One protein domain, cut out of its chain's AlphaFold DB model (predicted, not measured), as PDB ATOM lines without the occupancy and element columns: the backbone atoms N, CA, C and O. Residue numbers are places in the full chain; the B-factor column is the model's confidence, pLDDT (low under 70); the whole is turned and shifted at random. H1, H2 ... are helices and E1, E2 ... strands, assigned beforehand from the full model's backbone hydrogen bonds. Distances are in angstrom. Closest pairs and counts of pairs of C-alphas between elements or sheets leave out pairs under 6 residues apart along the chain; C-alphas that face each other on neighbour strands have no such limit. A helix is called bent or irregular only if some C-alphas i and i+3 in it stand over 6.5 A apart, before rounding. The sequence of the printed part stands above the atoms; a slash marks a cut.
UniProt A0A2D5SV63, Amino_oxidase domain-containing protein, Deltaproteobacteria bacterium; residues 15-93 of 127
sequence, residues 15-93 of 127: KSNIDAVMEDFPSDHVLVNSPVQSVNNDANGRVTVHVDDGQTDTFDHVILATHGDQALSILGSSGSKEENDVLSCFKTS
ATOM      1  N   LYS A  15      27.834  29.882  51.249       90.62
ATOM      2  CA  LYS A  15      27.627  29.701  49.804       90.62
ATOM      3  C   LYS A  15      26.260  29.091  49.476       90.62
ATOM      4  O   LYS A  15      25.638  29.516  48.514       90.62
ATOM      5  N   SER A  16      25.754  28.194  50.324       93.00
ATOM      6  CA  SER A  16      24.436  27.573  50.126       93.00
ATOM      7  C   SER A  16      23.282  28.578  50.050       93.00
ATOM      8  O   SER A  16      22.290  28.316  49.380       93.00
ATOM      9  N   ASN A  17      23.410  29.741  50.697       91.19
ATOM     10  CA  ASN A  17      22.419  30.806  50.582       91.19
ATOM     11  C   ASN A  17      22.453  31.474  49.203       91.19
ATOM     12  O   ASN A  17      21.398  31.740  48.643       91.19
ATOM     13  N   ILE A  18      23.648  31.700  48.653       92.06
ATOM     14  CA  ILE A  18      23.804  32.237  47.299       92.06
ATOM     15  C   ILE A  18      23.283  31.226  46.283       92.06
ATOM     16  O   ILE A  18      22.483  31.595  45.437       92.06
ATOM     17  N   ASP A  19      23.656  29.951  46.411       92.06
ATOM     18  CA  ASP A  19      23.196  28.897  45.502       92.06
ATOM     19  C   ASP A  19      21.655  28.829  45.456       92.06
ATOM     20  O   ASP A  19      21.081  28.757  44.374       92.06
ATOM     21  N   ALA A  20      20.983  28.948  46.610       92.38
ATOM     22  CA  ALA A  20      19.520  28.973  46.687       92.38
ATOM     23  C   ALA A  20      18.893  30.231  46.055       92.38
ATOM     24  O   ALA A  20      17.831  30.150  45.452       92.38
ATOM     25  N   VAL A  21      19.526  31.402  46.188       91.50
ATOM     26  CA  VAL A  21      19.041  32.642  45.550       91.50
ATOM     27  C   VAL A  21      19.229  32.598  44.032       91.50
ATOM     28  O   VAL A  21      18.419  33.151  43.295       91.50
ATOM     29  N   MET A  22      20.289  31.937  43.567       93.75
ATOM     30  CA  MET A  22      20.631  31.855  42.149       93.75
ATOM     31  C   MET A  22      19.886  30.743  41.399       93.75
ATOM     32  O   MET A  22      19.927  30.747  40.174       93.75
ATOM     33  N   GLU A  23      19.217  29.815  42.094       93.38
ATOM     34  CA  GLU A  23      18.532  28.661  41.486       93.38
ATOM     35  C   GLU A  23      17.513  29.075  40.411       93.38
ATOM     36  O   GLU A  23      17.512  28.509  39.320       93.38
ATOM     37  N   ASP A  24      16.727  30.120  40.685       92.00
ATOM     38  CA  ASP A  24      15.702  30.650  39.775       92.00
ATOM     39  C   ASP A  24      16.132  31.951  39.068       92.00
ATOM     40  O   ASP A  24      15.324  32.602  38.397       92.00
ATOM     41  N   PHE A  25      17.391  32.374  39.223       93.56
ATOM     42  CA  PHE A  25      17.868  33.627  38.641       93.56
ATOM     43  C   PHE A  25      18.399  33.403  37.212       93.56
ATOM     44  O   PHE A  25      19.237  32.521  37.010       93.56
ATOM     45  N   PRO A  26      17.975  34.198  36.209       94.12
ATOM     46  CA  PRO A  26      18.458  34.055  34.835       94.12
ATOM     47  C   PRO A  26      19.983  34.189  34.753       94.12
ATOM     48  O   PRO A  26      20.550  35.228  35.090       94.12
ATOM     49  N   SER A  27      20.671  33.129  34.319       90.31
ATOM     50  CA  SER A  27      22.139  33.082  34.328       90.31
ATOM     51  C   SER A  27      22.788  34.067  33.353       90.31
ATOM     52  O   SER A  27      23.906  34.514  33.578       90.31
ATOM     53  N   ASP A  28      22.093  34.403  32.268       92.38
ATOM     54  CA  ASP A  28      22.505  35.392  31.269       92.38
ATOM     55  C   ASP A  28      22.447  36.836  31.790       92.38
ATOM     56  O   ASP A  28      23.086  37.719  31.226       92.38
ATOM     57  N   HIS A  29      21.757  37.073  32.908       91.75
ATOM     58  CA  HIS A  29      21.749  38.361  33.602       91.75
ATOM     59  C   HIS A  29      22.884  38.485  34.639       91.75
ATOM     60  O   HIS A  29      22.961  39.479  35.362       91.75
ATOM     61  N   VAL A  30      23.759  37.477  34.747       93.50
ATOM     62  CA  VAL A  30      24.817  37.404  35.761       93.50
ATOM     63  C   VAL A  30      26.176  37.454  35.085       93.50
ATOM     64  O   VAL A  30      26.734  36.443  34.656       93.50
ATOM     65  N   LEU A  31      26.741  38.653  35.026       92.19
ATOM     66  CA  LEU A  31      28.049  38.880  34.428       92.19
ATOM     67  C   LEU A  31      29.143  38.750  35.493       92.19
ATOM     68  O   LEU A  31      29.396  39.657  36.286       92.19
ATOM     69  N   VAL A  32      29.795  37.586  35.534       93.44
ATOM     70  CA  VAL A  32      30.970  37.352  36.389       93.44
ATOM     71  C   VAL A  32      32.242  37.869  35.722       93.44
ATOM     72  O   VAL A  32      32.307  37.997  34.502       93.44
ATOM     73  N   ASN A  33      33.277  38.162  36.518       92.69
ATOM     74  CA  ASN A  33      34.559  38.702  36.032       92.69
ATOM     75  C   ASN A  33      34.418  39.969  35.166       92.69
ATOM     76  O   ASN A  33      35.272  40.237  34.329       92.69
ATOM     77  N   SER A  34      33.346  40.735  35.375       94.06
ATOM     78  CA  SER A  34      33.017  41.941  34.610       94.06
ATOM     79  C   SER A  34      33.039  43.159  35.541       94.06
ATOM     80  O   SER A  34      31.982  43.653  35.935       94.06
ATOM     81  N   PRO A  35      34.223  43.597  36.015       94.94
ATOM     82  CA  PRO A  35      34.310  44.698  36.963       94.94
ATOM     83  C   PRO A  35      33.853  46.008  36.312       94.94
ATOM     84  O   PRO A  35      34.381  46.424  35.277       94.94
ATOM     85  N   VAL A  36      32.874  46.656  36.944       96.06
ATOM     86  CA  VAL A  36      32.395  47.986  36.557       96.06
ATOM     87  C   VAL A  36      33.448  49.021  36.939       96.06
ATOM     88  O   VAL A  36      33.840  49.112  38.101       96.06
ATOM     89  N   GLN A  37      33.885  49.804  35.957       95.69
ATOM     90  CA  GLN A  37      34.905  50.839  36.116       95.69
ATOM     91  C   GLN A  37      34.295  52.209  36.385       95.69
ATOM     92  O   GLN A  37      34.838  52.989  37.163       95.69
ATOM     93  N   SER A  38      33.173  52.521  35.734       95.75
ATOM     94  CA  SER A  38      32.488  53.794  35.948       95.75
ATOM     95  C   SER A  38      31.019  53.740  35.558       95.75
ATOM     96  O   SER A  38      30.604  52.894  34.761       95.75
ATOM     97  N   VAL A  39      30.241  54.670  36.108       95.94
ATOM     98  CA  VAL A  39      28.868  54.941  35.678       95.94
ATOM     99  C   VAL A  39      28.694  56.419  35.362       95.94
ATOM    100  O   VAL A  39      29.181  57.283  36.087       95.94
ATOM    101  N   ASN A  40      27.986  56.717  34.277       94.88
ATOM    102  CA  ASN A  40      27.781  58.077  33.796       94.88
ATOM    103  C   ASN A  40      26.300  58.342  33.545       94.88
ATOM    104  O   ASN A  40      25.653  57.615  32.792       94.88
ATOM    105  N   ASN A  41      25.779  59.409  34.144       91.56
ATOM    106  CA  ASN A  41      24.437  59.896  33.849       91.56
ATOM    107  C   ASN A  41      24.442  60.569  32.468       91.56
ATOM    108  O   ASN A  41      25.248  61.465  32.215       91.56
ATOM    109  N   ASP A  42      23.561  60.135  31.571       87.69
ATOM    110  CA  ASP A  42      23.381  60.758  30.264       87.69
ATOM    111  C   ASP A  42      22.394  61.938  30.327       87.69
ATOM    112  O   ASP A  42      21.648  62.128  31.290       87.69
ATOM    113  N   ALA A  43      22.383  62.761  29.274       84.62
ATOM    114  CA  ALA A  43      21.524  63.945  29.203       84.62
ATOM    115  C   ALA A  43      20.016  63.622  29.164       84.62
ATOM    116  O   ALA A  43      19.196  64.516  29.369       84.62
ATOM    117  N   ASN A  44      19.650  62.366  28.898       86.88
ATOM    118  CA  ASN A  44      18.270  61.895  28.834       86.88
ATOM    119  C   ASN A  44      17.810  61.262  30.160       86.88
ATOM    120  O   ASN A  44      16.687  60.766  30.230       86.88
ATOM    121  N   GLY A  45      18.653  61.282  31.200       86.31
ATOM    122  CA  GLY A  45      18.342  60.741  32.523       86.31
ATOM    123  C   GLY A  45      18.570  59.236  32.668       86.31
ATOM    124  O   GLY A  45      18.109  58.663  33.649       86.31
ATOM    125  N   ARG A  46      19.261  58.594  31.719       94.50
ATOM    126  CA  ARG A  46      19.675  57.187  31.827       94.50
ATOM    127  C   ARG A  46      21.101  57.091  32.346       94.50
ATOM    128  O   ARG A  46      21.862  58.055  32.298       94.50
ATOM    129  N   VAL A  47      21.492  55.899  32.770       95.44
ATOM    130  CA  VAL A  47      22.824  55.622  33.301       95.44
ATOM    131  C   VAL A  47      23.565  54.688  32.359       95.44
ATOM    132  O   VAL A  47      23.090  53.605  32.027       95.44
ATOM    133  N   THR A  48      24.746  55.112  31.933       95.94
ATOM    134  CA  THR A  48      25.669  54.313  31.131       95.94
ATOM    135  C   THR A  48      26.695  53.664  32.050       95.94
ATOM    136  O   THR A  48      27.358  54.362  32.814       95.94
ATOM    137  N   VAL A  49      26.818  52.342  31.989       96.12
ATOM    138  CA  VAL A  49      27.736  51.534  32.799       96.12
ATOM    139  C   VAL A  49      28.895  51.094  31.920       96.12
ATOM    140  O   VAL A  49      28.673  50.495  30.872       96.12
ATOM    141  N   HIS A  50      30.123  51.365  32.355       95.38
ATOM    142  CA  HIS A  50      31.337  50.941  31.664       95.38
ATOM    143  C   HIS A  50      32.030  49.827  32.442       95.38
ATOM    144  O   HIS A  50      32.325  49.982  33.631       95.38
ATOM    145  N   VAL A  51      32.333  48.730  31.758       94.62
ATOM    146  CA  VAL A  51      33.104  47.596  32.281       94.62
ATOM    147  C   VAL A  51      34.506  47.560  31.666       94.62
ATOM    148  O   VAL A  51      34.788  48.206  30.658       94.62
ATOM    149  N   ASP A  52      35.416  46.852  32.332       86.06
ATOM    150  CA  ASP A  52      36.866  46.879  32.066       86.06
ATOM    151  C   ASP A  52      37.287  46.386  30.670       86.06
ATOM    152  O   ASP A  52      38.328  46.776  30.150       86.06
ATOM    153  N   ASP A  53      36.464  45.571  30.018       81.38
ATOM    154  CA  ASP A  53      36.711  45.082  28.658       81.38
ATOM    155  C   ASP A  53      36.261  46.065  27.560       81.38
ATOM    156  O   ASP A  53      36.324  45.754  26.368       81.38
ATOM    157  N   GLY A  54      35.821  47.263  27.955       81.31
ATOM    158  CA  GLY A  54      35.311  48.295  27.064       81.31
ATOM    159  C   GLY A  54      33.851  48.098  26.658       81.31
ATOM    160  O   GLY A  54      33.323  48.943  25.929       81.31
ATOM    161  N   GLN A  55      33.176  47.039  27.124       89.12
ATOM    162  CA  GLN A  55      31.732  46.923  26.950       89.12
ATOM    163  C   GLN A  55      31.018  48.033  27.724       89.12
ATOM    164  O   GLN A  55      31.508  48.589  28.715       89.12
ATOM    165  N   THR A  56      29.872  48.442  27.198       93.31
ATOM    166  CA  THR A  56      29.091  49.535  27.756       93.31
ATOM    167  C   THR A  56      27.620  49.254  27.533       93.31
ATOM    168  O   THR A  56      27.209  49.015  26.400       93.31
ATOM    169  N   ASP A  57      26.844  49.365  28.602       93.81
ATOM    170  CA  ASP A  57      25.401  49.160  28.589       93.81
ATOM    171  C   ASP A  57      24.689  50.368  29.198       93.81
ATOM    172  O   ASP A  57      25.223  51.062  30.066       93.81
ATOM    173  N   THR A  58      23.472  50.642  28.732       95.56
ATOM    174  CA  THR A  58      22.661  51.764  29.214       95.56
ATOM    175  C   THR A  58      21.390  51.249  29.870       95.56
ATOM    176  O   THR A  58      20.663  50.449  29.286       95.56
ATOM    177  N   PHE A  59      21.096  51.770  31.058       96.06
ATOM    178  CA  PHE A  59      19.942  51.398  31.868       96.06
ATOM    179  C   PHE A  59      19.168  52.638  32.302       96.06
ATOM    180  O   PHE A  59      19.742  53.716  32.452       96.06
ATOM    181  N   ASP A  60      17.874  52.486  32.568       95.88
ATOM    182  CA  ASP A  60      17.069  53.566  33.148       95.88
ATOM    183  C   ASP A  60      17.508  53.876  34.587       95.88
ATOM    184  O   ASP A  60      17.562  55.032  35.002       95.88
ATOM    185  N   HIS A  61      17.879  52.836  35.340       94.81
ATOM    186  CA  HIS A  61      18.326  52.936  36.723       94.81
ATOM    187  C   HIS A  61      19.452  51.944  37.013       94.81
ATOM    188  O   HIS A  61      19.479  50.842  36.467       94.81
ATOM    189  N   VAL A  62      20.354  52.322  37.922       95.44
ATOM    190  CA  VAL A  62      21.466  51.484  38.390       95.44
ATOM    191  C   VAL A  62      21.478  51.466  39.915       95.44
ATOM    192  O   VAL A  62      21.333  52.504  40.559       95.44
ATOM    193  N   ILE A  63      21.673  50.279  40.494       96.31
ATOM    194  CA  ILE A  63      21.853  50.086  41.935       96.31
ATOM    195  C   ILE A  63      23.307  49.682  42.181       96.31
ATOM    196  O   ILE A  63      23.739  48.613  41.752       96.31
ATOM    197  N   LEU A  64      24.056  50.514  42.906       96.00
ATOM    198  CA  LEU A  64      25.410  50.182  43.349       96.00
ATOM    199  C   LEU A  64      25.344  49.375  44.652       96.00
ATOM    200  O   LEU A  64      25.241  49.931  45.743       96.00
ATOM    201  N   ALA A  65      25.409  48.049  44.535       96.38
ATOM    202  CA  ALA A  65      25.439  47.120  45.667       96.38
ATOM    203  C   ALA A  65      26.881  46.782  46.111       96.38
ATOM    204  O   ALA A  65      27.212  45.626  46.367       96.38
ATOM    205  N   THR A  66      27.754  47.792  46.161       95.56
ATOM    206  CA  THR A  66      29.187  47.670  46.491       95.56
ATOM    207  C   THR A  66      29.530  48.390  47.795       95.56
ATOM    208  O   THR A  66      28.682  49.038  48.410       95.56
ATOM    209  N   HIS A  67      30.792  48.317  48.230       94.62
ATOM    210  CA  HIS A  67      31.267  49.163  49.327       94.62
ATOM    211  C   HIS A  67      31.209  50.654  48.946       94.62
ATOM    212  O   HIS A  67      31.247  51.004  47.767       94.62
ATOM    213  N   GLY A  68      31.108  51.538  49.945       93.62
ATOM    214  CA  GLY A  68      30.944  52.979  49.717       93.62
ATOM    215  C   GLY A  68      32.143  53.640  49.030       93.62
ATOM    216  O   GLY A  68      31.960  54.492  48.169       93.62
ATOM    217  N   ASP A  69      33.361  53.199  49.347       92.81
ATOM    218  CA  ASP A  69      34.595  53.627  48.677       92.81
ATOM    219  C   ASP A  69      34.639  53.180  47.207       92.81
ATOM    220  O   ASP A  69      35.007  53.961  46.328       92.81
ATOM    221  N   GLN A  70      34.194  51.956  46.917       94.75
ATOM    222  CA  GLN A  70      34.041  51.459  45.548       94.75
ATOM    223  C   GLN A  70      32.963  52.233  44.785       94.75
ATOM    224  O   GLN A  70      33.202  52.649  43.656       94.75
ATOM    225  N   ALA A  71      31.803  52.472  45.401       96.31
ATOM    226  CA  ALA A  71      30.720  53.241  44.793       96.31
ATOM    227  C   ALA A  71      31.175  54.669  44.456       96.31
ATOM    228  O   ALA A  71      30.915  55.146  43.355       96.31
ATOM    229  N   LEU A  72      31.921  55.314  45.360       95.38
ATOM    230  CA  LEU A  72      32.522  56.628  45.125       95.38
ATOM    231  C   LEU A  72      33.483  56.609  43.928       95.38
ATOM    232  O   LEU A  72      33.424  57.491  43.075       95.38
ATOM    233  N   SER A  73      34.341  55.588  43.842       94.56
ATOM    234  CA  SER A  73      35.259  55.416  42.712       94.56
ATOM    235  C   SER A  73      34.523  55.209  41.385       94.56
ATOM    236  O   SER A  73      34.940  55.765  40.375       94.56
ATOM    237  N   ILE A  74      33.444  54.421  41.387       96.19
ATOM    238  CA  ILE A  74      32.633  54.118  40.200       96.19
ATOM    239  C   ILE A  74      31.850  55.355  39.729       96.19
ATOM    240  O   ILE A  74      31.744  55.598  38.529       96.19
ATOM    241  N   LEU A  75      31.304  56.150  40.655       95.50
ATOM    242  CA  LEU A  75      30.572  57.378  40.325       95.50
ATOM    243  C   LEU A  75      31.492  58.471  39.770       95.50
ATOM    244  O   LEU A  75      31.100  59.198  38.857       95.50
ATOM    245  N   GLY A  76      32.703  58.606  40.316       91.88
ATOM    246  CA  GLY A  76      33.681  59.595  39.866       91.88
ATOM    247  C   GLY A  76      33.084  61.004  39.739       91.88
ATOM    248  O   GLY A  76      32.451  61.517  40.659       91.88
ATOM    249  N   SER A  77      33.266  61.640  38.579       90.38
ATOM    250  CA  SER A  77      32.729  62.982  38.301       90.38
ATOM    251  C   SER A  77      31.228  63.022  38.005       90.38
ATOM    252  O   SER A  77      30.664  64.110  37.923       90.38
ATOM    253  N   SER A  78      30.596  61.867  37.794       91.62
ATOM    254  CA  SER A  78      29.174  61.765  37.451       91.62
ATOM    255  C   SER A  78      28.263  61.770  38.678       91.62
ATOM    256  O   SER A  78      27.059  61.994  38.535       91.62
ATOM    257  N   GLY A  79      28.827  61.548  39.871       91.06
ATOM    258  CA  GLY A  79      28.116  61.674  41.140       91.06
ATOM    259  C   GLY A  79      27.800  63.129  41.488       91.06
ATOM    260  O   GLY A  79      28.611  64.036  41.285       91.06
ATOM    261  N   SER A  80      26.626  63.346  42.067       93.44
ATOM    262  CA  SER A  80      26.234  64.614  42.677       93.44
ATOM    263  C   SER A  80      27.151  64.989  43.845       93.44
ATOM    264  O   SER A  80      27.905  64.174  44.390       93.44
ATOM    265  N   LYS A  81      27.091  66.256  44.257       95.12
ATOM    266  CA  LYS A  81      27.850  66.726  45.416       95.12
ATOM    267  C   LYS A  81      27.437  65.970  46.682       95.12
ATOM    268  O   LYS A  81      28.292  65.568  47.462       95.12
ATOM    269  N   GLU A  82      26.140  65.762  46.851       96.19
ATOM    270  CA  GLU A  82      25.547  65.086  47.995       96.19
ATOM    271  C   GLU A  82      25.997  63.622  48.079       96.19
ATOM    272  O   GLU A  82      26.393  63.164  49.151       96.19
ATOM    273  N   GLU A  83      26.009  62.897  46.957       94.88
ATOM    274  CA  GLU A  83      26.504  61.515  46.905       94.88
ATOM    275  C   GLU A  83      27.986  61.430  47.278       94.88
ATOM    276  O   GLU A  83      28.367  60.605  48.108       94.88
ATOM    277  N   ASN A  84      28.817  62.314  46.721       94.31
ATOM    278  CA  ASN A  84      30.248  62.359  47.026       94.31
ATOM    279  C   ASN A  84      30.516  62.675  48.509       94.31
ATOM    280  O   ASN A  84      31.345  62.023  49.152       94.31
ATOM    281  N   ASP A  85      29.795  63.645  49.075       95.31
ATOM    282  CA  ASP A  85      29.938  64.047  50.476       95.31
ATOM    283  C   ASP A  85      29.541  62.894  51.428       95.31
ATOM    284  O   ASP A  85      30.228  62.640  52.420       95.31
ATOM    285  N   VAL A  86      28.491  62.130  51.104       95.56
ATOM    286  CA  VAL A  86      28.070  60.962  51.899       95.56
ATOM    287  C   VAL A  86      29.048  59.794  51.747       95.56
ATOM    288  O   VAL A  86      29.481  59.215  52.745       95.56
ATOM    289  N   LEU A  87      29.412  59.431  50.516       95.69
ATOM    290  CA  LEU A  87      30.216  58.237  50.246       95.69
ATOM    291  C   LEU A  87      31.682  58.393  50.681       95.69
ATOM    292  O   LEU A  87      32.314  57.420  51.092       95.69
ATOM    293  N   SER A  88      32.218  59.615  50.686       94.25
ATOM    294  CA  SER A  88      33.577  59.890  51.176       94.25
ATOM    295  C   SER A  88      33.754  59.682  52.687       94.25
ATOM    296  O   SER A  88      34.882  59.594  53.176       94.25
ATOM    297  N   CYS A  89      32.659  59.558  53.443       95.00
ATOM    298  CA  CYS A  89      32.710  59.319  54.883       95.00
ATOM    299  C   CYS A  89      33.041  57.863  55.254       95.00
ATOM    300  O   CYS A  89      33.412  57.597  56.404       95.00
ATOM    301  N   PHE A  90      32.909  56.912  54.321       93.44
ATOM    302  CA  PHE A  90      33.188  55.504  54.595       93.44
ATOM    303  C   PHE A  90      34.690  55.263  54.785       93.44
ATOM    304  O   PHE A  90      35.526  55.726  54.014       93.44
ATOM    305  N   LYS A  91      35.037  54.502  55.826       90.94
ATOM    306  CA  LYS A  91      36.412  54.080  56.119       90.94
ATOM    307  C   LYS A  91      36.464  52.566  56.198       90.94
ATOM    308  O   LYS A  91      35.630  51.954  56.863       90.94
ATOM    309  N   THR A  92      37.469  51.978  55.568       87.94
ATOM    310  CA  THR A  92      37.721  50.537  55.593       87.94
ATOM    311  C   THR A  92      39.017  50.249  56.348       87.94
ATOM    312  O   THR A  92      39.923  51.080  56.427       87.94
ATOM    313  N   SER A  93      39.096  49.073  56.966       90.44
ATOM    314  CA  SER A  93      40.321  48.565  57.578       90.44
ATOM    315  C   SER A  93      40.727  47.279  56.878       90.44
ATOM    316  O   SER A  93      39.894  46.435  56.543       90.44
TER     317      SER A  93
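This is residues 15 to 93 of the 127 residues of the protein "Amino_oxidase domain-containing protein" of Deltaproteobacteria bacterium (UniProt A0A2D5SV63). Look for a small three-strand antiparallel sheet, E1 E2 E3, with a helical hairpin, H2 and H3, packed on its E1 side through H2. H1 is at the far end of an arm, and residues 15 to 21, in H1, and 23 to 29 stick out from this body. The printed part has 79 residues with three named helices and three named strands, along the chain H1 E1 E2 E3 H2 H3; the class is mixed, helices and strands. It is loose, with a radius of gyration of the C-alphas of 14.6 A and spans of 39 by 35 by 21 A.

Find C-alpha 15 at (27.627, 29.701, 49.804), where H1, residues 15 to 22, begins. E1, residues 36 to 41, is 14.6 A long; E2, residues 47 to 51, is 13.1 A; E3 is residues 56 to 59. H2, residues 68 to 78, is 15.2 A long and irregular: C-alphas 74 and 77 are 9.1 A apart. H3, residues 81 to 87, ends at C-alpha 87, (30.216, 58.237, 50.246).

H1 touches no helix and is not on the sheet. E1, E2 and E3 form a meander, each strand the antiparallel neighbour of the one before. In the hairpin E1 and E2, look at N 40 and O 48, 2.8 A; in the hairpin E2 and E3, at N 49 and O 57, 2.8 A. H2 is on the sheet at a height of 5.8 A, only just over none of its strands, with 2 C-alphas falling on E1; its closest C-alphas to E1 are those of Ser 38 and Ile 74, 4.3 A. H2 and H3, a helical hairpin, touch at a shallow tilt of 17 degrees, opposite ways; their closest C-alphas, of Gly 68 and Leu 87, are 5.3 A apart. Every O i to N i+4 pair is within hydrogen-bond range in H1 and H3; in H2, 5 of 7 are.

The C-alphas farthest apart, of Ser 16 and Ala 43, are 42.1 A from each other. The link H1 to E1, residues 23 to 35, is long. The printed part has no cut, and no printed residue is under 70 in pLDDT.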